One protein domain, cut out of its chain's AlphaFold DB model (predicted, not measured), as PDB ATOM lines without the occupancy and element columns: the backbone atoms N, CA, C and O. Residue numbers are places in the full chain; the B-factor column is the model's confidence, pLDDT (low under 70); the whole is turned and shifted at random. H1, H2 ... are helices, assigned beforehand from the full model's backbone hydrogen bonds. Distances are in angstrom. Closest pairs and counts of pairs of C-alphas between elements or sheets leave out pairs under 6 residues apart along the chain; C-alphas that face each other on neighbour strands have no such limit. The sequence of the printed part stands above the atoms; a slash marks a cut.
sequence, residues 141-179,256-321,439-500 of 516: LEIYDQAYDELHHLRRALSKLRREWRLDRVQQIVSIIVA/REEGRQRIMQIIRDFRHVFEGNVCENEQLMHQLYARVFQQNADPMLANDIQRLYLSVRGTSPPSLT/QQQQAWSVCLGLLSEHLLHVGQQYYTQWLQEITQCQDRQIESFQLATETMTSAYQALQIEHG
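This is residues 141 to 179, 256 to 321 and 439 to 500 of the 516 residues of an uncharacterized protein of Absidia repens (UniProt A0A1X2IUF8). One very long helix, H6, is the spine of a narrow rod, with shorter helices laid along it in two broken rows. H1 and H2 make one row, H2 turning off at a slant. H3, the short H4 and H5 follow one another in the other row. The printed part has 167 residues with six named helices, H1 to H6 in order along the chain, and no named strand, an all-helix domain. It is extended, with a radius of gyration of the C-alphas of 25.3 A and spans of 89 by 23 by 22 A.

Find C-alpha 439 at (-76.668, -8.599, 61.558); from there H6, residues 439 to 500, runs 89.7 A to C-alpha 500 at (-22.944, -24.287, -8.494). Go back to C-alpha 141 at (-30.691, -16.356, 15.292), where H1, residues 141 to 164, begins its 35.2 A. H2, residues 167 to 179, measures 17.8 A. H3, residues 256 to 288, covers 47.0 A. Next look for H4, residues 290 to 293, and H5, residues 299 to 312, which is 21.1 A long.

Begin at H6, the hub, which touches four other helices. With its residues 459 to 485 alone it touches H1, at a shallow tilt of 19 degrees, opposite ways; the closest C-alphas are those of Arg 162 and Tyr 463, 5.9 A apart. With residues 448 to 456 alone it touches H2, at a steep tilt of 53 degrees, opposite ways, the C-alphas of Gln 171 and Ser 452 being the closest at 5.5 A. H3 and H6 only just touch, with 3 pairs of C-alphas within 8 A, closest at Ile 267 and Leu 451, 6.6 A; they run the same way at a shallow tilt of 16 degrees. H5 touches H6 residues 484 to 495 alone, the same way at a shallow tilt of 22 degrees, and the C-alphas of Tyr 309 and Ala 491 come closest at 5.3 A. H4 touches H1, where the C-alphas of Ala 147 and Val 292 are the closest at 5.6 A. H1 and H3 are apart. In H1, H2, H3 and H6 every O i to N i+4 pair is within hydrogen-bond range, in H5 9 of 10 are, and H4 is too short for such a pair.

The C-alphas of Gln 439 and Gly 500 are the two farthest apart, at 89.7 A. Look for two cuts: residues 180 to 255 are not printed, with C-alphas 179 and 256 21.2 A apart, and residues 322 to 438 are not printed, with C-alphas 321 and 439 69.1 A apart. The links H1 to H2, H3 to H4 and H4 to H5 are tight. In the B-factor column the mean pLDDT of the printed part is 75.1, and 37 residues are under 70, among them 314 to 321.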
ATOM      1  N   LEU A 141     -29.243 -16.202  15.483       83.00
ATOM      2  CA  LEU A 141     -30.691 -16.356  15.292       83.00
ATOM      3  C   LEU A 141     -31.278 -17.479  16.159       83.00
ATOM      4  O   LEU A 141     -32.344 -17.303  16.730       83.00
ATOM      5  N   GLU A 142     -30.596 -18.606  16.341       81.88
ATOM      6  CA  GLU A 142     -31.109 -19.690  17.193       81.88
ATOM      7  C   GLU A 142     -31.398 -19.240  18.641       81.88
ATOM      8  O   GLU A 142     -32.359 -19.699  19.255       81.88
ATOM      9  N   ILE A 143     -30.634 -18.277  19.166       81.94
ATOM     10  CA  ILE A 143     -30.879 -17.685  20.492       81.94
ATOM     11  C   ILE A 143     -32.228 -16.938  20.529       81.94
ATOM     12  O   ILE A 143     -32.911 -16.952  21.552       81.94
ATOM     13  N   TYR A 144     -32.651 -16.331  19.417       77.56
ATOM     14  CA  TYR A 144     -33.963 -15.680  19.304       77.56
ATOM     15  C   TYR A 144     -35.112 -16.672  19.219       77.56
ATOM     16  O   TYR A 144     -36.174 -16.414  19.782       77.56
ATOM     17  N   ASP A 145     -34.905 -17.807  18.552       77.38
ATOM     18  CA  ASP A 145     -35.903 -18.879  18.505       77.38
ATOM     19  C   ASP A 145     -36.166 -19.422  19.924       77.38
ATOM     20  O   ASP A 145     -37.312 -19.598  20.332       77.38
ATOM     21  N   GLN A 146     -35.110 -19.550  20.737       80.88
ATOM     22  CA  GLN A 146     -35.232 -19.911  22.155       80.88
ATOM     23  C   GLN A 146     -35.996 -18.853  22.966       80.88
ATOM     24  O   GLN A 146     -36.880 -19.205  23.746       80.88
ATOM     25  N   ALA A 147     -35.703 -17.563  22.766       76.75
ATOM     26  CA  ALA A 147     -36.424 -16.475  23.436       76.75
ATOM     27  C   ALA A 147     -37.925 -16.472  23.084       76.75
ATOM     28  O   ALA A 147     -38.778 -16.254  23.950       76.75
ATOM     29  N   TYR A 148     -38.261 -16.775  21.828       78.00
ATOM     30  CA  TYR A 148     -39.641 -16.916  21.379       78.00
ATOM     31  C   TYR A 148     -40.366 -18.078  22.079       78.00
ATOM     32  O   TYR A 148     -41.492 -17.910  22.569       78.00
ATOM     33  N   ASP A 149     -39.719 -19.242  22.174       78.81
ATOM     34  CA  ASP A 149     -40.255 -20.403  22.890       78.81
ATOM     35  C   ASP A 149     -40.473 -20.091  24.383       78.81
ATOM     36  O   ASP A 149     -41.524 -20.424  24.946       78.81
ATOM     37  N   GLU A 150     -39.540 -19.380  25.022       79.19
ATOM     38  CA  GLU A 150     -39.668 -18.917  26.409       79.19
ATOM     39  C   GLU A 150     -40.888 -17.998  26.604       79.19
ATOM     40  O   GLU A 150     -41.693 -18.243  27.513       79.19
ATOM     41  N   LEU A 151     -41.106 -17.007  25.722       78.81
ATOM     42  CA  LEU A 151     -42.323 -16.174  25.739       78.81
ATOM     43  C   LEU A 151     -43.586 -17.012  25.580       78.81
ATOM     44  O   LEU A 151     -44.602 -16.761  26.233       78.81
ATOM     45  N   HIS A 152     -43.547 -18.014  24.701       81.44
ATOM     46  CA  HIS A 152     -44.696 -18.873  24.451       81.44
ATOM     47  C   HIS A 152     -45.078 -19.685  25.692       81.44
ATOM     48  O   HIS A 152     -46.260 -19.776  26.051       81.44
ATOM     49  N   HIS A 153     -44.085 -20.237  26.390       81.19
ATOM     50  CA  HIS A 153     -44.288 -20.939  27.653       81.19
ATOM     51  C   HIS A 153     -44.807 -20.014  28.754       81.19
ATOM     52  O   HIS A 153     -45.765 -20.371  29.447       81.19
ATOM     53  N   LEU A 154     -44.239 -18.815  28.871       80.12
ATOM     54  CA  LEU A 154     -44.664 -17.818  29.844       80.12
ATOM     55  C   LEU A 154     -46.122 -17.380  29.616       80.12
ATOM     56  O   LEU A 154     -46.933 -17.414  30.544       80.12
ATOM     57  N   ARG A 155     -46.504 -17.077  28.369       84.50
ATOM     58  CA  ARG A 155     -47.888 -16.751  27.987       84.50
ATOM     59  C   ARG A 155     -48.861 -17.858  28.379       84.50
ATOM     60  O   ARG A 155     -49.940 -17.579  28.908       84.50
ATOM     61  N   ARG A 156     -48.499 -19.127  28.149       81.31
ATOM     62  CA  ARG A 156     -49.314 -20.276  28.580       81.31
ATOM     63  C   ARG A 156     -49.450 -20.347  30.098       81.31
ATOM     64  O   ARG A 156     -50.558 -20.593  30.579       81.31
ATOM     65  N   ALA A 157     -48.363 -20.132  30.837       77.69
ATOM     66  CA  ALA A 157     -48.374 -20.147  32.297       77.69
ATOM     67  C   ALA A 157     -49.275 -19.037  32.865       77.69
ATOM     68  O   ALA A 157     -50.167 -19.326  33.661       77.69
ATOM     69  N   LEU A 158     -49.142 -17.802  32.374       79.75
ATOM     70  CA  LEU A 158     -49.985 -16.669  32.776       79.75
ATOM     71  C   LEU A 158     -51.448 -16.860  32.379       79.75
ATOM     72  O   LEU A 158     -52.348 -16.589  33.167       79.75
ATOM     73  N   SER A 159     -51.711 -17.420  31.196       80.00
ATOM     74  CA  SER A 159     -53.080 -17.754  30.779       80.00
ATOM     75  C   SER A 159     -53.709 -18.820  31.675       80.00
ATOM     76  O   SER A 159     -54.926 -18.857  31.856       80.00
ATOM     77  N   LYS A 160     -52.905 -19.744  32.214       80.75
ATOM     78  CA  LYS A 160     -53.363 -20.722  33.202       80.75
ATOM     79  C   LYS A 160     -53.638 -20.040  34.545       80.75
ATOM     80  O   LYS A 160     -54.743 -20.197  35.053       80.75
ATOM     81  N   LEU A 161     -52.709 -19.226  35.049       76.56
ATOM     82  CA  LEU A 161     -52.879 -18.465  36.294       76.56
ATOM     83  C   LEU A 161     -54.124 -17.574  36.259       76.56
ATOM     84  O   LEU A 161     -54.951 -17.648  37.160       76.56
ATOM     85  N   ARG A 162     -54.336 -16.829  35.170       83.94
ATOM     86  CA  ARG A 162     -55.539 -16.012  34.968       83.94
ATOM     87  C   ARG A 162     -56.831 -16.829  35.033       83.94
ATOM     88  O   ARG A 162     -57.817 -16.376  35.604       83.94
ATOM     89  N   ARG A 163     -56.848 -18.033  34.450       79.00
ATOM     90  CA  ARG A 163     -58.018 -18.933  34.490       79.00
ATOM     91  C   ARG A 163     -58.260 -19.527  35.876       79.00
ATOM     92  O   ARG A 163     -59.404 -19.856  36.191       79.00
ATOM     93  N   GLU A 164     -57.201 -19.694  36.664       80.81
ATOM     94  CA  GLU A 164     -57.254 -20.159  38.054       80.81
ATOM     95  C   GLU A 164     -57.574 -19.035  39.052       80.81
ATOM     96  O   GLU A 164     -58.054 -19.327  40.149       80.81
ATOM     97  N   TRP A 165     -57.368 -17.766  38.676       80.56
ATOM     98  CA  TRP A 165     -57.748 -16.584  39.455       80.56
ATOM     99  C   TRP A 165     -59.268 -16.379  39.416       80.56
ATOM    100  O   TRP A 165     -59.797 -15.600  38.622       80.56
ATOM    101  N   ARG A 166     -59.977 -17.158  40.236       81.62
ATOM    102  CA  ARG A 166     -61.443 -17.197  40.342       81.62
ATOM    103  C   ARG A 166     -61.909 -16.753  41.721       81.62
ATOM    104  O   ARG A 166     -61.152 -16.858  42.684       81.62
ATOM    105  N   LEU A 167     -63.173 -16.330  41.804       73.62
ATOM    106  CA  LEU A 167     -63.789 -15.826  43.034       73.62
ATOM    107  C   LEU A 167     -63.592 -16.783  44.216       73.62
ATOM    108  O   LEU A 167     -63.113 -16.339  45.248       73.62
ATOM    109  N   ASP A 168     -63.837 -18.086  44.039       74.19
ATOM    110  CA  ASP A 168     -63.692 -19.091  45.107       74.19
ATOM    111  C   ASP A 168     -62.285 -19.109  45.716       74.19
ATOM    112  O   ASP A 168     -62.102 -19.255  46.923       74.19
ATOM    113  N   ARG A 169     -61.262 -18.926  44.876       72.06
ATOM    114  CA  ARG A 169     -59.867 -18.934  45.316       72.06
ATOM    115  C   ARG A 169     -59.492 -17.633  46.012       72.06
ATOM    116  O   ARG A 169     -58.769 -17.658  47.002       72.06
ATOM    117  N   VAL A 170     -60.017 -16.510  45.530       73.25
ATOM    118  CA  VAL A 170     -59.849 -15.208  46.184       73.25
ATOM    119  C   VAL A 170     -60.565 -15.191  47.536       73.25
ATOM    120  O   VAL A 170     -59.977 -14.777  48.530       73.25
ATOM    121  N   GLN A 171     -61.782 -15.730  47.609       73.62
ATOM    122  CA  GLN A 171     -62.537 -15.882  48.852       73.62
ATOM    123  C   GLN A 171     -61.806 -16.776  49.856       73.62
ATOM    124  O   GLN A 171     -61.777 -16.448  51.041       73.62
ATOM    125  N   GLN A 172     -61.166 -17.865  49.414       72.81
ATOM    126  CA  GLN A 172     -60.308 -18.681  50.281       72.81
ATOM    127  C   GLN A 172     -59.126 -17.883  50.839       72.81
ATOM    128  O   GLN A 172     -58.869 -17.948  52.038       72.81
ATOM    129  N   ILE A 173     -58.433 -17.103  50.005       69.06
ATOM    130  CA  ILE A 173     -57.313 -16.253  50.438       69.06
ATOM    131  C   ILE A 173     -57.788 -15.235  51.480       69.06
ATOM    132  O   ILE A 173     -57.215 -15.149  52.564       69.06
ATOM    133  N   VAL A 174     -58.875 -14.523  51.183       70.69
ATOM    134  CA  VAL A 174     -59.491 -13.552  52.096       70.69
ATOM    135  C   VAL A 174     -59.897 -14.224  53.410       70.69
ATOM    136  O   VAL A 174     -59.608 -13.698  54.480       70.69
ATOM    137  N   SER A 175     -60.483 -15.422  53.352       70.12
ATOM    138  CA  SER A 175     -60.865 -16.186  54.545       70.12
ATOM    139  C   SER A 175     -59.656 -16.574  55.399       70.12
ATOM    140  O   SER A 175     -59.728 -16.480  56.619       70.12
ATOM    141  N   ILE A 176     -58.531 -16.958  54.783       70.50
ATOM    142  CA  ILE A 176     -57.277 -17.280  55.488       70.50
ATOM    143  C   ILE A 176     -56.691 -16.037  56.166       70.50
ATOM    144  O   ILE A 176     -56.250 -16.117  57.314       70.50
ATOM    145  N   ILE A 177     -56.699 -14.889  55.485       64.81
ATOM    146  CA  ILE A 177     -56.195 -13.621  56.036       64.81
ATOM    147  C   ILE A 177     -57.031 -13.194  57.241       64.81
ATOM    148  O   ILE A 177     -56.481 -12.829  58.272       64.81
ATOM    149  N   VAL A 178     -58.358 -13.290  57.132       66.00
ATOM    150  CA  VAL A 178     -59.287 -12.920  58.210       66.00
ATOM    151  C   VAL A 178     -59.220 -13.903  59.379       66.00
ATOM    152  O   VAL A 178     -59.371 -13.499  60.528       66.00
ATOM    153  N   ALA A 179     -58.981 -15.188  59.108       67.44
ATOM    154  CA  ALA A 179     -58.830 -16.214  60.137       67.44
ATOM    155  C   ALA A 179     -57.452 -16.196  60.821       67.44
ATOM    156  O   ALA A 179     -57.292 -16.833  61.863       67.44
ATOM    157  N   ARG A 256     -71.618   0.981  63.111       64.81
ATOM    158  CA  ARG A 256     -71.671   0.582  61.693       64.81
ATOM    159  C   ARG A 256     -70.734   1.422  60.821       64.81
ATOM    160  O   ARG A 256     -70.129   0.888  59.895       64.81
ATOM    161  N   GLU A 257     -70.619   2.714  61.121       71.69
ATOM    162  CA  GLU A 257     -69.761   3.635  60.374       71.69
ATOM    163  C   GLU A 257     -68.277   3.342  60.629       71.69
ATOM    164  O   GLU A 257     -67.497   3.261  59.685       71.69
ATOM    165  N   GLU A 258     -67.900   3.051  61.878       72.56
ATOM    166  CA  GLU A 258     -66.537   2.624  62.213       72.56
ATOM    167  C   GLU A 258     -66.166   1.307  61.507       72.56
ATOM    168  O   GLU A 258     -65.072   1.176  60.958       72.56
ATOM    169  N   GLY A 259     -67.095   0.345  61.446       66.44
ATOM    170  CA  GLY A 259     -66.889  -0.904  60.708       66.44
ATOM    171  C   GLY A 259     -66.688  -0.680  59.212       66.44
ATOM    172  O   GLY A 259     -65.755  -1.227  58.624       66.44
ATOM    173  N   ARG A 260     -67.499   0.193  58.603       66.44
ATOM    174  CA  ARG A 260     -67.342   0.593  57.199       66.44
ATOM    175  C   ARG A 260     -65.980   1.242  56.952       66.44
ATOM    176  O   ARG A 260     -65.318   0.898  55.975       66.44
ATOM    177  N   GLN A 261     -65.545   2.148  57.825       73.69
ATOM    178  CA  GLN A 261     -64.248   2.813  57.701       73.69
ATOM    179  C   GLN A 261     -63.080   1.831  57.836       73.69
ATOM    180  O   GLN A 261     -62.164   1.877  57.015       73.69
ATOM    181  N   ARG A 262     -63.136   0.889  58.789       68.19
ATOM    182  CA  ARG A 262     -62.119  -0.168  58.930       68.19
ATOM    183  C   ARG A 262     -62.051  -1.074  57.705       68.19
ATOM    184  O   ARG A 262     -60.960  -1.377  57.245       68.19
ATOM    185  N   ILE A 263     -63.189  -1.460  57.134       66.12
ATOM    186  CA  ILE A 263     -63.231  -2.258  55.898       66.12
ATOM    187  C   ILE A 263     -62.632  -1.481  54.722       66.12
ATOM    188  O   ILE A 263     -61.823  -2.028  53.980       66.12
ATOM    189  N   MET A 264     -62.968  -0.196  54.573       71.25
ATOM    190  CA  MET A 264     -62.377   0.658  53.535       71.25
ATOM    191  C   MET A 264     -60.868   0.844  53.724       71.25
ATOM    192  O   MET A 264     -60.146   0.949  52.733       71.25
ATOM    193  N   GLN A 265     -60.391   0.874  54.968       77.62
ATOM    194  CA  GLN A 265     -58.963   0.898  55.273       77.62
ATOM    195  C   GLN A 265     -58.296  -0.426  54.888       77.62
ATOM    196  O   GLN A 265     -57.322  -0.397  54.151       77.62
ATOM    197  N   ILE A 266     -58.873  -1.572  55.269       70.44
ATOM    198  CA  ILE A 266     -58.372  -2.903  54.882       70.44
ATOM    199  C   ILE A 266     -58.310  -3.033  53.358       70.44
ATOM    200  O   ILE A 266     -57.309  -3.503  52.832       70.44
ATOM    201  N   ILE A 267     -59.344  -2.586  52.636       69.88
ATOM    202  CA  ILE A 267     -59.346  -2.580  51.165       69.88
ATOM    203  C   ILE A 267     -58.185  -1.732  50.628       69.88
ATOM    204  O   ILE A 267     -57.493  -2.178  49.716       69.88
ATOM    205  N   ARG A 268     -57.952  -0.535  51.183       75.19
ATOM    206  CA  ARG A 268     -56.844   0.345  50.768       75.19
ATOM    207  C   ARG A 268     -55.474  -0.266  51.059       75.19
ATOM    208  O   ARG A 268     -54.637  -0.296  50.163       75.19
ATOM    209  N   ASP A 269     -55.274  -0.805  52.255       73.56
ATOM    210  CA  ASP A 269     -54.014  -1.434  52.658       73.56
ATOM    211  C   ASP A 269     -53.723  -2.659  51.784       73.56
ATOM    212  O   ASP A 269     -52.622  -2.822  51.259       73.56
ATOM    213  N   PHE A 270     -54.739  -3.496  51.556       67.81
ATOM    214  CA  PHE A 270     -54.603  -4.683  50.723       67.81
ATOM    215  C   PHE A 270     -54.348  -4.330  49.262       67.81
ATOM    216  O   PHE A 270     -53.551  -4.990  48.600       67.81
ATOM    217  N   ARG A 271     -54.995  -3.272  48.761       72.06
ATOM    218  CA  ARG A 271     -54.734  -2.734  47.428       72.06
ATOM    219  C   ARG A 271     -53.274  -2.309  47.292       72.06
ATOM    220  O   ARG A 271     -52.636  -2.745  46.344       72.06
ATOM    221  N   HIS A 272     -52.727  -1.551  48.241       72.12
ATOM    222  CA  HIS A 272     -51.320  -1.139  48.200       72.12
ATOM    223  C   HIS A 272     -50.348  -2.318  48.286       72.12
ATOM    224  O   HIS A 272     -49.374  -2.354  47.540       72.12
ATOM    225  N   VAL A 273     -50.620  -3.315  49.133       69.75
ATOM    226  CA  VAL A 273     -49.794  -4.534  49.198       69.75
ATOM    227  C   VAL A 273     -49.877  -5.326  47.893       69.75
ATOM    228  O   VAL A 273     -48.869  -5.838  47.413       69.75
ATOM    229  N   PHE A 274     -51.068  -5.434  47.300       68.69
ATOM    230  CA  PHE A 274     -51.253  -6.124  46.030       68.69
ATOM    231  C   PHE A 274     -50.544  -5.395  44.885       68.69
ATOM    232  O   PHE A 274     -49.801  -6.035  44.150       68.69
ATOM    233  N   GLU A 275     -50.723  -4.079  44.763       73.00
ATOM    234  CA  GLU A 275     -50.052  -3.229  43.770       73.00
ATOM    235  C   GLU A 275     -48.524  -3.261  43.944       73.00
ATOM    236  O   GLU A 275     -47.801  -3.397  42.959       73.00
ATOM    237  N   GLY A 276     -48.027  -3.235  45.186       73.31
ATOM    238  CA  GLY A 276     -46.603  -3.386  45.495       73.31
ATOM    239  C   GLY A 276     -46.051  -4.743  45.056       73.31
ATOM    240  O   GLY A 276     -45.084  -4.801  44.303       73.31
ATOM    241  N   ASN A 277     -46.722  -5.839  45.429       67.19
ATOM    242  CA  ASN A 277     -46.341  -7.191  45.001       67.19
ATOM    243  C   ASN A 277     -46.427  -7.368  43.480       67.19
ATOM    244  O   ASN A 277     -45.645  -8.111  42.891       67.19
ATOM    245  N   VAL A 278     -47.402  -6.729  42.835       69.56
ATOM    246  CA  VAL A 278     -47.529  -6.683  41.377       69.56
ATOM    247  C   VAL A 278     -46.305  -6.005  40.768       69.56
ATOM    248  O   VAL A 278     -45.662  -6.605  39.913       69.56
ATOM    249  N   CYS A 279     -45.933  -4.823  41.261       72.56
ATOM    250  CA  CYS A 279     -44.772  -4.078  40.781       72.56
ATOM    251  C   CYS A 279     -43.462  -4.857  40.987       72.56
ATOM    252  O   CYS A 279     -42.645  -4.955  40.073       72.56
ATOM    253  N   GLU A 280     -43.273  -5.482  42.152       71.25
ATOM    254  CA  GLU A 280     -42.104  -6.326  42.425       71.25
ATOM    255  C   GLU A 280     -42.043  -7.548  41.500       71.25
ATOM    256  O   GLU A 280     -40.984  -7.867  40.957       71.25
ATOM    257  N   ASN A 281     -43.176  -8.222  41.277       68.81
ATOM    258  CA  ASN A 281     -43.242  -9.361  40.362       68.81
ATOM    259  C   ASN A 281     -42.978  -8.947  38.914       68.81
ATOM    260  O   ASN A 281     -42.336  -9.699  38.184       68.81
ATOM    261  N   GLU A 282     -43.444  -7.769  38.505       72.06
ATOM    262  CA  GLU A 282     -43.169  -7.174  37.198       72.06
ATOM    263  C   GLU A 282     -41.684  -6.887  37.016       72.06
ATOM    264  O   GLU A 282     -41.084  -7.343  36.042       72.06
ATOM    265  N   GLN A 283     -41.047  -6.252  37.999       76.56
ATOM    266  CA  GLN A 283     -39.604  -6.024  37.985       76.56
ATOM    267  C   GLN A 283     -38.818  -7.337  37.948       76.56
ATOM    268  O   GLN A 283     -37.910  -7.486  37.130       76.56
ATOM    269  N   LEU A 284     -39.176  -8.311  38.789       72.19
ATOM    270  CA  LEU A 284     -38.531  -9.624  38.818       72.19
ATOM    271  C   LEU A 284     -38.668 -10.331  37.468       72.19
ATOM    272  O   LEU A 284     -37.724 -10.941  36.977       72.19
ATOM    273  N   MET A 285     -39.835 -10.239  36.842       70.56
ATOM    274  CA  MET A 285     -40.074 -10.807  35.526       70.56
ATOM    275  C   MET A 285     -39.278 -10.106  34.436       70.56
ATOM    276  O   MET A 285     -38.633 -10.788  33.643       70.56
ATOM    277  N   HIS A 286     -39.236  -8.776  34.428       74.75
ATOM    278  CA  HIS A 286     -38.359  -8.034  33.529       74.75
ATOM    279  C   HIS A 286     -36.886  -8.364  33.751       74.75
ATOM    280  O   HIS A 286     -36.134  -8.342  32.790       74.75
ATOM    281  N   GLN A 287     -36.464  -8.712  34.967       76.50
ATOM    282  CA  GLN A 287     -35.098  -9.162  35.244       76.50
ATOM    283  C   GLN A 287     -34.851 -10.598  34.761       76.50
ATOM    284  O   GLN A 287     -33.879 -10.854  34.051       76.50
ATOM    285  N   LEU A 288     -35.734 -11.541  35.106       69.88
ATOM    286  CA  LEU A 288     -35.611 -12.958  34.745       69.88
ATOM    287  C   LEU A 288     -35.704 -13.171  33.234       69.88
ATOM    288  O   LEU A 288     -34.957 -13.964  32.666       69.88
ATOM    289  N   TYR A 289     -36.590 -12.422  32.589       69.88
ATOM    290  CA  TYR A 289     -36.804 -12.423  31.151       69.88
ATOM    291  C   TYR A 289     -36.189 -11.182  30.498       69.88
ATOM    292  O   TYR A 289     -36.593 -10.807  29.402       69.88
ATOM    293  N   ALA A 290     -35.185 -10.552  31.124       72.81
ATOM    294  CA  ALA A 290     -34.518  -9.366  30.579       72.81
ATOM    295  C   ALA A 290     -34.018  -9.610  29.160       72.81
ATOM    296  O   ALA A 290     -34.222  -8.781  28.286       72.81
ATOM    297  N   ARG A 291     -33.450 -10.791  28.897       68.19
ATOM    298  CA  ARG A 291     -33.005 -11.198  27.554       68.19
ATOM    299  C   ARG A 291     -34.125 -11.146  26.510       68.19
ATOM    300  O   ARG A 291     -33.865 -10.904  25.339       68.19
ATOM    301  N   VAL A 292     -35.348 -11.415  26.939       64.56
ATOM    302  CA  VAL A 292     -36.522 -11.568  26.090       64.56
ATOM    303  C   VAL A 292     -37.277 -10.243  25.942       64.56
ATOM    304  O   VAL A 292     -37.769  -9.938  24.861       64.56
ATOM    305  N   PHE A 293     -37.351  -9.443  27.011       60.94
ATOM    306  CA  PHE A 293     -38.012  -8.135  27.027       60.94
ATOM    307  C   PHE A 293     -37.098  -6.975  26.614       60.94
ATOM    308  O   PHE A 293     -37.602  -5.913  26.251       60.94
ATOM    309  N   GLN A 294     -35.770  -7.141  26.639       70.56
ATOM    310  CA  GLN A 294     -34.857  -6.140  26.095       70.56
ATOM    311  C   GLN A 294     -35.095  -6.022  24.588       70.56
ATOM    312  O   GLN A 294     -34.749  -6.906  23.809       70.56
ATOM    313  N   GLN A 295     -35.651  -4.877  24.178       58.00
ATOM    314  CA  GLN A 295     -35.797  -4.468  22.775       58.00
ATOM    315  C   GLN A 295     -34.467  -4.468  22.008       58.00
ATOM    316  O   GLN A 295     -34.467  -4.525  20.783       58.00
ATOM    317  N   ASN A 296     -33.334  -4.485  22.716       55.72
ATOM    318  CA  ASN A 296     -31.991  -4.607  22.156       55.72
ATOM    319  C   ASN A 296     -31.618  -6.069  21.904       55.72
ATOM    320  O   ASN A 296     -30.538  -6.534  22.266       55.72
ATOM    321  N   ALA A 297     -32.539  -6.780  21.266       59.53
ATOM    322  CA  ALA A 297     -32.257  -7.915  20.425       59.53
ATOM    323  C   ALA A 297     -31.127  -7.534  19.454       59.53
ATOM    324  O   ALA A 297     -31.429  -7.086  18.361       59.53
ATOM    325  N   ASP A 298     -29.864  -7.699  19.872       70.50
ATOM    326  CA  ASP A 298     -28.634  -7.526  19.086       70.50
ATOM    327  C   ASP A 298     -28.843  -6.561  17.906       70.50
ATOM    328  O   ASP A 298     -29.072  -7.007  16.778       70.50
ATOM    329  N   PRO A 299     -28.833  -5.234  18.143       67.81
ATOM    330  CA  PRO A 299     -29.136  -4.249  17.100       67.81
ATOM    331  C   PRO A 299     -28.178  -4.364  15.903       67.81
ATOM    332  O   PRO A 299     -28.427  -3.810  14.830       67.81
ATOM    333  N   MET A 300     -27.075  -5.098  16.065       81.44
ATOM    334  CA  MET A 300     -26.146  -5.407  14.993       81.44
ATOM    335  C   MET A 300     -26.568  -6.629  14.174       81.44
ATOM    336  O   MET A 300     -26.195  -6.686  13.014       81.44
ATOM    337  N   LEU A 301     -27.364  -7.573  14.687       82.81
ATOM    338  CA  LEU A 301     -27.721  -8.798  13.961       82.81
ATOM    339  C   LEU A 301     -28.480  -8.511  12.662       82.81
ATOM    340  O   LEU A 301     -28.110  -9.045  11.618       82.81
ATOM    341  N   ALA A 302     -29.501  -7.651  12.698       79.88
ATOM    342  CA  ALA A 302     -30.234  -7.266  11.490       79.88
ATOM    343  C   ALA A 302     -29.306  -6.578  10.472       79.88
ATOM    344  O   ALA A 302     -29.307  -6.927   9.292       79.88
ATOM    345  N   ASN A 303     -28.447  -5.674  10.952       83.31
ATOM    346  CA  ASN A 303     -27.445  -4.994  10.134       83.31
ATOM    347  C   ASN A 303     -26.416  -5.971   9.546       83.31
ATOM    348  O   ASN A 303     -26.047  -5.850   8.382       83.31
ATOM    349  N   ASP A 304     -25.966  -6.960  10.310       89.50
ATOM    350  CA  ASP A 304     -24.995  -7.961   9.875       89.50
ATOM    351  C   ASP A 304     -25.603  -8.923   8.849       89.50
ATOM    352  O   ASP A 304     -24.942  -9.272   7.871       89.50
ATOM    353  N   ILE A 305     -26.873  -9.310   9.021       86.69
ATOM    354  CA  ILE A 305     -27.630 -10.083   8.027       86.69
ATOM    355  C   ILE A 305     -27.814  -9.261   6.748       86.69
ATOM    356  O   ILE A 305     -27.605  -9.788   5.654       86.69
ATOM    357  N   GLN A 306     -28.130  -7.967   6.863       84.94
ATOM    358  CA  GLN A 306     -28.232  -7.074   5.709       84.94
ATOM    359  C   GLN A 306     -26.899  -6.949   4.970       84.94
ATOM    360  O   GLN A 306     -26.857  -7.074   3.748       84.94
ATOM    361  N   ARG A 307     -25.800  -6.732   5.703       89.31
ATOM    362  CA  ARG A 307     -24.437  -6.650   5.154       89.31
ATOM    363  C   ARG A 307     -24.028  -7.950   4.478       89.31
ATOM    364  O   ARG A 307     -23.443  -7.913   3.402       89.31
ATOM    365  N   LEU A 308     -24.348  -9.096   5.080       90.75
ATOM    366  CA  LEU A 308     -24.120 -10.401   4.469       90.75
ATOM    367  C   LEU A 308     -24.885 -10.506   3.147       90.75
ATOM    368  O   LEU A 308     -24.279 -10.827   2.128       90.75
ATOM    369  N   TYR A 309     -26.183 -10.208   3.153       87.44
ATOM    370  CA  TYR A 309     -27.021 -10.264   1.958       87.44
ATOM    371  C   TYR A 309     -26.474  -9.366   0.842       87.44
ATOM    372  O   TYR A 309     -26.294  -9.823  -0.284       87.44
ATOM    373  N   LEU A 310     -26.105  -8.131   1.185       87.44
ATOM    374  CA  LEU A 310     -25.439  -7.170   0.304       87.44
ATOM    375  C   LEU A 310     -24.081  -7.638  -0.214       87.44
ATOM    376  O   LEU A 310     -23.672  -7.279  -1.308       87.44
ATOM    377  N   SER A 311     -23.344  -8.423   0.566       88.94
ATOM    378  CA  SER A 311     -22.052  -8.944   0.115       88.94
ATOM    379  C   SER A 311     -22.189 -10.102  -0.880       88.94
ATOM    380  O   SER A 311     -21.236 -10.393  -1.605       88.94
ATOM    381  N   VAL A 312     -23.362 -10.750  -0.909       85.81
ATOM    382  CA  VAL A 312     -23.696 -11.877  -1.795       85.81
ATOM    383  C   VAL A 312     -24.496 -11.420  -3.022       85.81
ATOM    384  O   VAL A 312     -24.362 -12.017  -4.088       85.81
ATOM    385  N   ARG A 313     -25.302 -10.360  -2.915       84.81
ATOM    386  CA  ARG A 313     -26.040  -9.767  -4.041       84.81
ATOM    387  C   ARG A 313     -25.408  -8.448  -4.470       84.81
ATOM    388  O   ARG A 313     -25.158  -7.586  -3.645       84.81
ATOM    389  N   GLY A 314     -25.160  -8.282  -5.766       68.50
ATOM    390  CA  GLY A 314     -24.465  -7.121  -6.334       68.50
ATOM    391  C   GLY A 314     -25.253  -5.804  -6.311       68.50
ATOM    392  O   GLY A 314     -24.767  -4.805  -6.835       68.50
ATOM    393  N   THR A 315     -26.454  -5.782  -5.736       59.75
ATOM    394  CA  THR A 315     -27.364  -4.631  -5.703       59.75
ATOM    395  C   THR A 315     -27.974  -4.441  -4.314       59.75
ATOM    396  O   THR A 315     -28.105  -5.386  -3.532       59.75
ATOM    397  N   SER A 316     -28.340  -3.195  -3.995       48.41
ATOM    398  CA  SER A 316     -28.954  -2.835  -2.713       48.41
ATOM    399  C   SER A 316     -30.255  -3.616  -2.469       48.41
ATOM    400  O   SER A 316     -31.071  -3.717  -3.386       48.41
ATOM    401  N   PRO A 317     -30.500  -4.155  -1.258       50.84
ATOM    402  CA  PRO A 317     -31.704  -4.912  -0.946       50.84
ATOM    403  C   PRO A 317     -32.888  -3.940  -0.817       50.84
ATOM    404  O   PRO A 317     -32.672  -2.729  -0.697       50.84
ATOM    405  N   PRO A 318     -34.135  -4.433  -0.699       56.69
ATOM    406  CA  PRO A 318     -35.153  -3.668   0.013       56.69
ATOM    407  C   PRO A 318     -34.618  -3.355   1.422       56.69
ATOM    408  O   PRO A 318     -34.250  -4.259   2.173       56.69
ATOM    409  N   SER A 319     -34.466  -2.073   1.745       52.00
ATOM    410  CA  SER A 319     -33.792  -1.605   2.957       52.00
ATOM    411  C   SER A 319     -34.388  -2.234   4.227       52.00
ATOM    412  O   SER A 319     -35.544  -1.979   4.545       52.00
ATOM    413  N   LEU A 320     -33.598  -3.003   4.995       56.56
ATOM    414  CA  LEU A 320     -34.026  -3.538   6.303       56.56
ATOM    415  C   LEU A 320     -34.085  -2.458   7.399       56.56
ATOM    416  O   LEU A 320     -34.491  -2.742   8.521       56.56
ATOM    417  N   THR A 321     -33.729  -1.207   7.093       55.25
ATOM    418  CA  THR A 321     -33.861  -0.055   8.001       55.25
ATOM    419  C   THR A 321     -35.310   0.257   8.394       55.25
ATOM    420  O   THR A 321     -35.530   1.013   9.334       55.25
ATOM    421  N   GLN A 439     -76.769  -9.739  62.468       70.12
ATOM    422  CA  GLN A 439     -76.668  -8.599  61.558       70.12
ATOM    423  C   GLN A 439     -75.208  -8.177  61.324       70.12
ATOM    424  O   GLN A 439     -74.834  -7.838  60.200       70.12
ATOM    425  N   GLN A 440     -74.360  -8.251  62.354       66.50
ATOM    426  CA  GLN A 440     -72.929  -7.985  62.232       66.50
ATOM    427  C   GLN A 440     -72.225  -9.054  61.382       66.50
ATOM    428  O   GLN A 440     -71.454  -8.699  60.492       66.50
ATOM    429  N   GLN A 441     -72.527 -10.343  61.578       69.00
ATOM    430  CA  GLN A 441     -72.000 -11.426  60.733       69.00
ATOM    431  C   GLN A 441     -72.410 -11.268  59.263       69.00
ATOM    432  O   GLN A 441     -71.589 -11.480  58.370       69.00
ATOM    433  N   GLN A 442     -73.649 -10.846  59.001       72.38
ATOM    434  CA  GLN A 442     -74.135 -10.603  57.643       72.38
ATOM    435  C   GLN A 442     -73.458  -9.388  56.988       72.38
ATOM    436  O   GLN A 442     -73.127  -9.423  55.808       72.38
ATOM    437  N   ALA A 443     -73.200  -8.316  57.744       67.06
ATOM    438  CA  ALA A 443     -72.443  -7.173  57.233       67.06
ATOM    439  C   ALA A 443     -70.992  -7.562  56.894       67.06
ATOM    440  O   ALA A 443     -70.469  -7.154  55.855       67.06
ATOM    441  N   TRP A 444     -70.363  -8.392  57.731       69.56
ATOM    442  CA  TRP A 444     -69.021  -8.917  57.486       69.56
ATOM    443  C   TRP A 444     -68.955  -9.797  56.240       69.56
ATOM    444  O   TRP A 444     -68.075  -9.584  55.408       69.56
ATOM    445  N   SER A 445     -69.888 -10.733  56.057       73.06
ATOM    446  CA  SER A 445     -69.896 -11.598  54.870       73.06
ATOM    447  C   SER A 445     -70.072 -10.804  53.573       73.06
ATOM    448  O   SER A 445     -69.372 -11.074  52.598       73.06
ATOM    449  N   VAL A 446     -70.916  -9.764  53.578       74.94
ATOM    450  CA  VAL A 446     -71.070  -8.838  52.442       74.94
ATOM    451  C   VAL A 446     -69.759  -8.106  52.144       74.94
ATOM    452  O   VAL A 446     -69.345  -8.030  50.990       74.94
ATOM    453  N   CYS A 447     -69.066  -7.605  53.167       71.06
ATOM    454  CA  CYS A 447     -67.815  -6.869  52.975       71.06
ATOM    455  C   CYS A 447     -66.672  -7.760  52.470       71.06
ATOM    456  O   CYS A 447     -65.912  -7.344  51.598       71.06
ATOM    457  N   LEU A 448     -66.580  -9.000  52.961       73.31
ATOM    458  CA  LEU A 448     -65.627  -9.991  52.450       73.31
ATOM    459  C   LEU A 448     -65.948 -10.404  51.009       73.31
ATOM    460  O   LEU A 448     -65.029 -10.606  50.215       73.31
ATOM    461  N   GLY A 449     -67.235 -10.475  50.658       75.94
ATOM    462  CA  GLY A 449     -67.694 -10.663  49.284       75.94
ATOM    463  C   GLY A 449     -67.195  -9.550  48.362       75.94
ATOM    464  O   GLY A 449     -66.489  -9.835  47.397       75.94
ATOM    465  N   LEU A 450     -67.461  -8.287  48.715       74.88
ATOM    466  CA  LEU A 450     -67.035  -7.113  47.939       74.88
ATOM    467  C   LEU A 450     -65.506  -7.012  47.806       74.88
ATOM    468  O   LEU A 450     -64.998  -6.713  46.727       74.88
ATOM    469  N   LEU A 451     -64.759  -7.299  48.879       73.06
ATOM    470  CA  LEU A 451     -63.295  -7.350  48.834       73.06
ATOM    471  C   LEU A 451     -62.810  -8.445  47.874       73.06
ATOM    472  O   LEU A 451     -61.910  -8.210  47.070       73.06
ATOM    473  N   SER A 452     -63.424  -9.628  47.924       75.50
ATOM    474  CA  SER A 452     -63.055 -10.743  47.048       75.50
ATOM    475  C   SER A 452     -63.356 -10.446  45.579       75.50
ATOM    476  O   SER A 452     -62.552 -10.767  44.708       75.50
ATOM    477  N   GLU A 453     -64.483  -9.797  45.288       78.88
ATOM    478  CA  GLU A 453     -64.822  -9.350  43.933       78.88
ATOM    479  C   GLU A 453     -63.841  -8.297  43.418       78.88
ATOM    480  O   GLU A 453     -63.375  -8.390  42.281       78.88
ATOM    481  N   HIS A 454     -63.469  -7.330  44.260       77.25
ATOM    482  CA  HIS A 454     -62.485  -6.318  43.892       77.25
ATOM    483  C   HIS A 454     -61.117  -6.946  43.582       77.25
ATOM    484  O   HIS A 454     -60.541  -6.676  42.530       77.25
ATOM    485  N   LEU A 455     -60.623  -7.848  44.433       72.62
ATOM    486  CA  LEU A 455     -59.348  -8.548  44.217       72.62
ATOM    487  C   LEU A 455     -59.376  -9.478  43.001       72.62
ATOM    488  O   LEU A 455     -58.379  -9.619  42.285       72.62
ATOM    489  N   LEU A 456     -60.523 -10.101  42.732       79.50
ATOM    490  CA  LEU A 456     -60.733 -10.847  41.500       79.50
ATOM    491  C   LEU A 456     -60.590  -9.927  40.286       79.50
ATOM    492  O   LEU A 456     -59.861 -10.267  39.355       79.50
ATOM    493  N   HIS A 457     -61.253  -8.770  40.306       81.62
ATOM    494  CA  HIS A 457     -61.225  -7.805  39.213       81.62
ATOM    495  C   HIS A 457     -59.813  -7.267  38.954       81.62
ATOM    496  O   HIS A 457     -59.323  -7.369  37.830       81.62
ATOM    497  N   VAL A 458     -59.133  -6.781  39.997       77.50
ATOM    498  CA  VAL A 458     -57.770  -6.236  39.898       77.50
ATOM    499  C   VAL A 458     -56.795  -7.307  39.401       77.50
ATOM    500  O   VAL A 458     -56.030  -7.062  38.471       77.50
ATOM    501  N   GLY A 459     -56.862  -8.534  39.932       75.50
ATOM    502  CA  GLY A 459     -56.003  -9.621  39.456       75.50
ATOM    503  C   GLY A 459     -56.294 -10.035  38.008       75.50
ATOM    504  O   GLY A 459     -55.366 -10.293  37.243       75.50
ATOM    505  N   GLN A 460     -57.563 -10.049  37.583       82.38
ATOM    506  CA  GLN A 460     -57.918 -10.297  36.180       82.38
ATOM    507  C   GLN A 460     -57.379  -9.205  35.250       82.38
ATOM    508  O   GLN A 460     -56.864  -9.537  34.180       82.38
ATOM    509  N   GLN A 461     -57.472  -7.930  35.640       83.75
ATOM    510  CA  GLN A 461     -56.900  -6.814  34.880       83.75
ATOM    511  C   GLN A 461     -55.380  -6.956  34.759       83.75
ATOM    512  O   GLN A 461     -54.869  -6.959  33.640       83.75
ATOM    513  N   TYR A 462     -54.696  -7.204  35.877       80.62
ATOM    514  CA  TYR A 462     -53.250  -7.412  35.931       80.62
ATOM    515  C   TYR A 462     -52.773  -8.509  34.963       80.62
ATOM    516  O   TYR A 462     -51.974  -8.254  34.062       80.62
ATOM    517  N   TYR A 463     -53.329  -9.724  35.057       79.25
ATOM    518  CA  TYR A 463     -52.934 -10.809  34.152       79.25
ATOM    519  C   TYR A 463     -53.322 -10.544  32.691       79.25
ATOM    520  O   TYR A 463     -52.690 -11.076  31.779       79.25
ATOM    521  N   THR A 464     -54.380  -9.766  32.440       84.12
ATOM    522  CA  THR A 464     -54.786  -9.405  31.075       84.12
ATOM    523  C   THR A 464     -53.783  -8.456  30.439       84.12
ATOM    524  O   THR A 464     -53.372  -8.713  29.309       84.12
ATOM    525  N   GLN A 465     -53.367  -7.418  31.164       84.25
ATOM    526  CA  GLN A 465     -52.352  -6.475  30.706       84.25
ATOM    527  C   GLN A 465     -51.047  -7.206  30.365       84.25
ATOM    528  O   GLN A 465     -50.535  -7.082  29.257       84.25
ATOM    529  N   TRP A 466     -50.588  -8.094  31.245       78.50
ATOM    530  CA  TRP A 466     -49.386  -8.893  31.000       78.50
ATOM    531  C   TRP A 466     -49.475  -9.784  29.765       78.50
ATOM    532  O   TRP A 466     -48.527  -9.907  28.990       78.50
ATOM    533  N   LEU A 467     -50.624 -10.429  29.557       82.81
ATOM    534  CA  LEU A 467     -50.836 -11.231  28.357       82.81
ATOM    535  C   LEU A 467     -50.801 -10.372  27.090       82.81
ATOM    536  O   LEU A 467     -50.321 -10.855  26.063       82.81
ATOM    537  N   GLN A 468     -51.291  -9.130  27.146       87.06
ATOM    538  CA  GLN A 468     -51.218  -8.190  26.027       87.06
ATOM    539  C   GLN A 468     -49.773  -7.776  25.745       87.06
ATOM    540  O   GLN A 468     -49.344  -7.890  24.602       87.06
ATOM    541  N   GLU A 469     -49.009  -7.388  26.765       81.62
ATOM    542  CA  GLU A 469     -47.599  -6.996  26.622       81.62
ATOM    543  C   GLU A 469     -46.744  -8.135  26.053       81.62
ATOM    544  O   GLU A 469     -46.031  -7.949  25.068       81.62
ATOM    545  N   ILE A 470     -46.891  -9.355  26.581       80.25
ATOM    546  CA  ILE A 470     -46.195 -10.538  26.052       80.25
ATOM    547  C   ILE A 470     -46.594 -10.820  24.605       80.25
ATOM    548  O   ILE A 470     -45.740 -11.182  23.800       80.25
ATOM    549  N   THR A 471     -47.874 -10.662  24.260       83.06
ATOM    550  CA  THR A 471     -48.337 -10.863  22.879       83.06
ATOM    551  C   THR A 471     -47.724  -9.817  21.947       83.06
ATOM    552  O   THR A 471     -47.174 -10.189  20.919       83.06
ATOM    553  N   GLN A 472     -47.697  -8.540  22.337       83.50
ATOM    554  CA  GLN A 472     -47.047  -7.483  21.555       83.50
ATOM    555  C   GLN A 472     -45.540  -7.730  21.382       83.50
ATOM    556  O   GLN A 472     -45.001  -7.522  20.295       83.50
ATOM    557  N   CYS A 473     -44.849  -8.193  22.428       77.31
ATOM    558  CA  CYS A 473     -43.443  -8.590  22.341       77.31
ATOM    559  C   CYS A 473     -43.240  -9.772  21.385       77.31
ATOM    560  O   CYS A 473     -42.324  -9.732  20.565       77.31
ATOM    561  N   GLN A 474     -44.102 -10.795  21.453       79.38
ATOM    562  CA  GLN A 474     -44.074 -11.928  20.527       79.38
ATOM    563  C   GLN A 474     -44.272 -11.472  19.085       79.38
ATOM    564  O   GLN A 474     -43.469 -11.836  18.234       79.38
ATOM    565  N   ASP A 475     -45.287 -10.656  18.813       79.50
ATOM    566  CA  ASP A 475     -45.616 -10.217  17.457       79.50
ATOM    567  C   ASP A 475     -44.453  -9.432  16.829       79.50
ATOM    568  O   ASP A 475     -44.024  -9.744  15.715       79.50
ATOM    569  N   ARG A 476     -43.846  -8.506  17.585       78.69
ATOM    570  CA  ARG A 476     -42.657  -7.748  17.147       78.69
ATOM    571  C   ARG A 476     -41.447  -8.647  16.869       78.69
ATOM    572  O   ARG A 476     -40.713  -8.427  15.901       78.69
ATOM    573  N   GLN A 477     -41.216  -9.653  17.716       74.75
ATOM    574  CA  GLN A 477     -40.104 -10.590  17.542       74.75
ATOM    575  C   GLN A 477     -40.331 -11.547  16.369       74.75
ATOM    576  O   GLN A 477     -39.382 -11.830  15.640       74.75
ATOM    577  N   ILE A 478     -41.564 -12.022  16.159       75.62
ATOM    578  CA  ILE A 478     -41.912 -12.922  15.052       75.62
ATOM    579  C   ILE A 478     -41.582 -12.262  13.718       75.62
ATOM    580  O   ILE A 478     -40.921 -12.890  12.894       75.62
ATOM    581  N   GLU A 479     -42.022 -11.023  13.502       75.31
ATOM    582  CA  GLU A 479     -41.833 -10.328  12.225       75.31
ATOM    583  C   GLU A 479     -40.346 -10.114  11.918       75.31
ATOM    584  O   GLU A 479     -39.848 -10.526  10.866       75.31
ATOM    585  N   SER A 480     -39.604  -9.578  12.891       74.50
ATOM    586  CA  SER A 480     -38.161  -9.334  12.764       74.50
ATOM    587  C   SER A 480     -37.385 -10.631  12.519       74.50
ATOM    588  O   SER A 480     -36.509 -10.698  11.655       74.50
ATOM    589  N   PHE A 481     -37.729 -11.694  13.250       76.44
ATOM    590  CA  PHE A 481     -37.092 -12.996  13.102       76.44
ATOM    591  C   PHE A 481     -37.417 -13.658  11.761       76.44
ATOM    592  O   PHE A 481     -36.542 -14.276  11.149       76.44
ATOM    593  N   GLN A 482     -38.667 -13.564  11.302       75.81
ATOM    594  CA  GLN A 482     -39.087 -14.102  10.009       75.81
ATOM    595  C   GLN A 482     -38.313 -13.433   8.882       75.81
ATOM    596  O   GLN A 482     -37.671 -14.141   8.105       75.81
ATOM    597  N   LEU A 483     -38.272 -12.100   8.860       79.19
ATOM    598  CA  LEU A 483     -37.554 -11.363   7.826       79.19
ATOM    599  C   LEU A 483     -36.045 -11.666   7.851       79.19
ATOM    600  O   LEU A 483     -35.442 -11.906   6.803       79.19
ATOM    601  N   ALA A 484     -35.438 -11.752   9.039       82.50
ATOM    602  CA  ALA A 484     -34.040 -12.154   9.202       82.50
ATOM    603  C   ALA A 484     -33.772 -13.577   8.674       82.50
ATOM    604  O   ALA A 484     -32.800 -13.805   7.949       82.50
ATOM    605  N   THR A 485     -34.657 -14.528   8.986       80.06
ATOM    606  CA  THR A 485     -34.556 -15.922   8.527       80.06
ATOM    607  C   THR A 485     -34.698 -16.022   7.010       80.06
ATOM    608  O   THR A 485     -33.931 -16.737   6.365       80.06
ATOM    609  N   GLU A 486     -35.664 -15.314   6.425       80.12
ATOM    610  CA  GLU A 486     -35.902 -15.290   4.978       80.12
ATOM    611  C   GLU A 486     -34.723 -14.657   4.236       80.12
ATOM    612  O   GLU A 486     -34.222 -15.234   3.268       80.12
ATOM    613  N   THR A 487     -34.195 -13.544   4.751       82.25
ATOM    614  CA  THR A 487     -33.013 -12.871   4.196       82.25
ATOM    615  C   THR A 487     -31.783 -13.778   4.246       82.25
ATOM    616  O   THR A 487     -31.088 -13.941   3.241       82.25
ATOM    617  N   MET A 488     -31.528 -14.434   5.384       84.12
ATOM    618  CA  MET A 488     -30.430 -15.396   5.510       84.12
ATOM    619  C   MET A 488     -30.595 -16.612   4.599       84.12
ATOM    620  O   MET A 488     -29.619 -17.068   4.003       84.12
ATOM    621  N   THR A 489     -31.819 -17.124   4.466       75.38
ATOM    622  CA  THR A 489     -32.126 -18.236   3.556       75.38
ATOM    623  C   THR A 489     -31.838 -17.831   2.113       75.38
ATOM    624  O   THR A 489     -31.178 -18.575   1.392       75.38
ATOM    625  N   SER A 490     -32.253 -16.627   1.711       79.38
ATOM    626  CA  SER A 490     -31.990 -16.086   0.377       79.38
ATOM    627  C   SER A 490     -30.492 -15.894   0.113       79.38
ATOM    628  O   SER A 490     -30.009 -16.270  -0.954       79.38
ATOM    629  N   ALA A 491     -29.728 -15.394   1.092       79.12
ATOM    630  CA  ALA A 491     -28.272 -15.271   0.980       79.12
ATOM    631  C   ALA A 491     -27.585 -16.643   0.840       79.12
ATOM    632  O   ALA A 491     -26.692 -16.811   0.010       79.12
ATOM    633  N   TYR A 492     -28.021 -17.643   1.610       81.38
ATOM    634  CA  TYR A 492     -27.498 -19.006   1.506       81.38
ATOM    635  C   TYR A 492     -27.815 -19.644   0.146       81.38
ATOM    636  O   TYR A 492     -26.924 -20.213  -0.481       81.38
ATOM    637  N   GLN A 493     -29.047 -19.496  -0.347       77.62
ATOM    638  CA  GLN A 493     -29.444 -19.965  -1.677       77.62
ATOM    639  C   GLN A 493     -28.617 -19.298  -2.781       77.62
ATOM    640  O   GLN A 493     -28.124 -19.984  -3.672       77.62
ATOM    641  N   ALA A 494     -28.402 -17.984  -2.697       79.44
ATOM    642  CA  ALA A 494     -27.573 -17.260  -3.654       79.44
ATOM    643  C   ALA A 494     -26.132 -17.802  -3.698       79.44
ATOM    644  O   ALA A 494     -25.608 -18.041  -4.785       79.44
ATOM    645  N   LEU A 495     -25.522 -18.098  -2.542       79.81
ATOM    646  CA  LEU A 495     -24.205 -18.748  -2.488       79.81
ATOM    647  C   LEU A 495     -24.207 -20.164  -3.073       79.81
ATOM    648  O   LEU A 495     -23.223 -20.566  -3.687       79.81
ATOM    649  N   GLN A 496     -25.280 -20.940  -2.891       77.06
ATOM    650  CA  GLN A 496     -25.387 -22.273  -3.491       77.06
ATOM    651  C   GLN A 496     -25.449 -22.201  -5.020       77.06
ATOM    652  O   GLN A 496     -24.798 -22.999  -5.694       77.06
ATOM    653  N   ILE A 497     -26.202 -21.240  -5.560       75.81
ATOM    654  CA  ILE A 497     -26.305 -20.999  -7.003       75.81
ATOM    655  C   ILE A 497     -24.949 -20.552  -7.559       75.81
ATOM    656  O   ILE A 497     -24.472 -21.123  -8.536       75.81
ATOM    657  N   GLU A 498     -24.302 -19.581  -6.912       88.31
ATOM    658  CA  GLU A 498     -22.978 -19.087  -7.304       88.31
ATOM    659  C   GLU A 498     -21.933 -20.205  -7.305       88.31
ATOM    660  O   GLU A 498     -21.268 -20.433  -8.316       88.31
ATOM    661  N   HIS A 499     -21.848 -20.965  -6.210       79.50
ATOM    662  CA  HIS A 499     -20.929 -22.092  -6.116       79.50
ATOM    663  C   HIS A 499     -21.233 -23.141  -7.186       79.50
ATOM    664  O   HIS A 499     -20.323 -23.734  -7.768       79.50
ATOM    665  N   GLY A 500     -22.519 -23.353  -7.473       74.00
ATOM    666  CA  GLY A 500     -22.944 -24.287  -8.494       74.00
ATOM    667  C   GLY A 500     -22.477 -23.907  -9.891       74.00
ATOM    668  O   GLY A 500     -21.912 -24.732 -10.613       74.00
TER     669      GLY A 500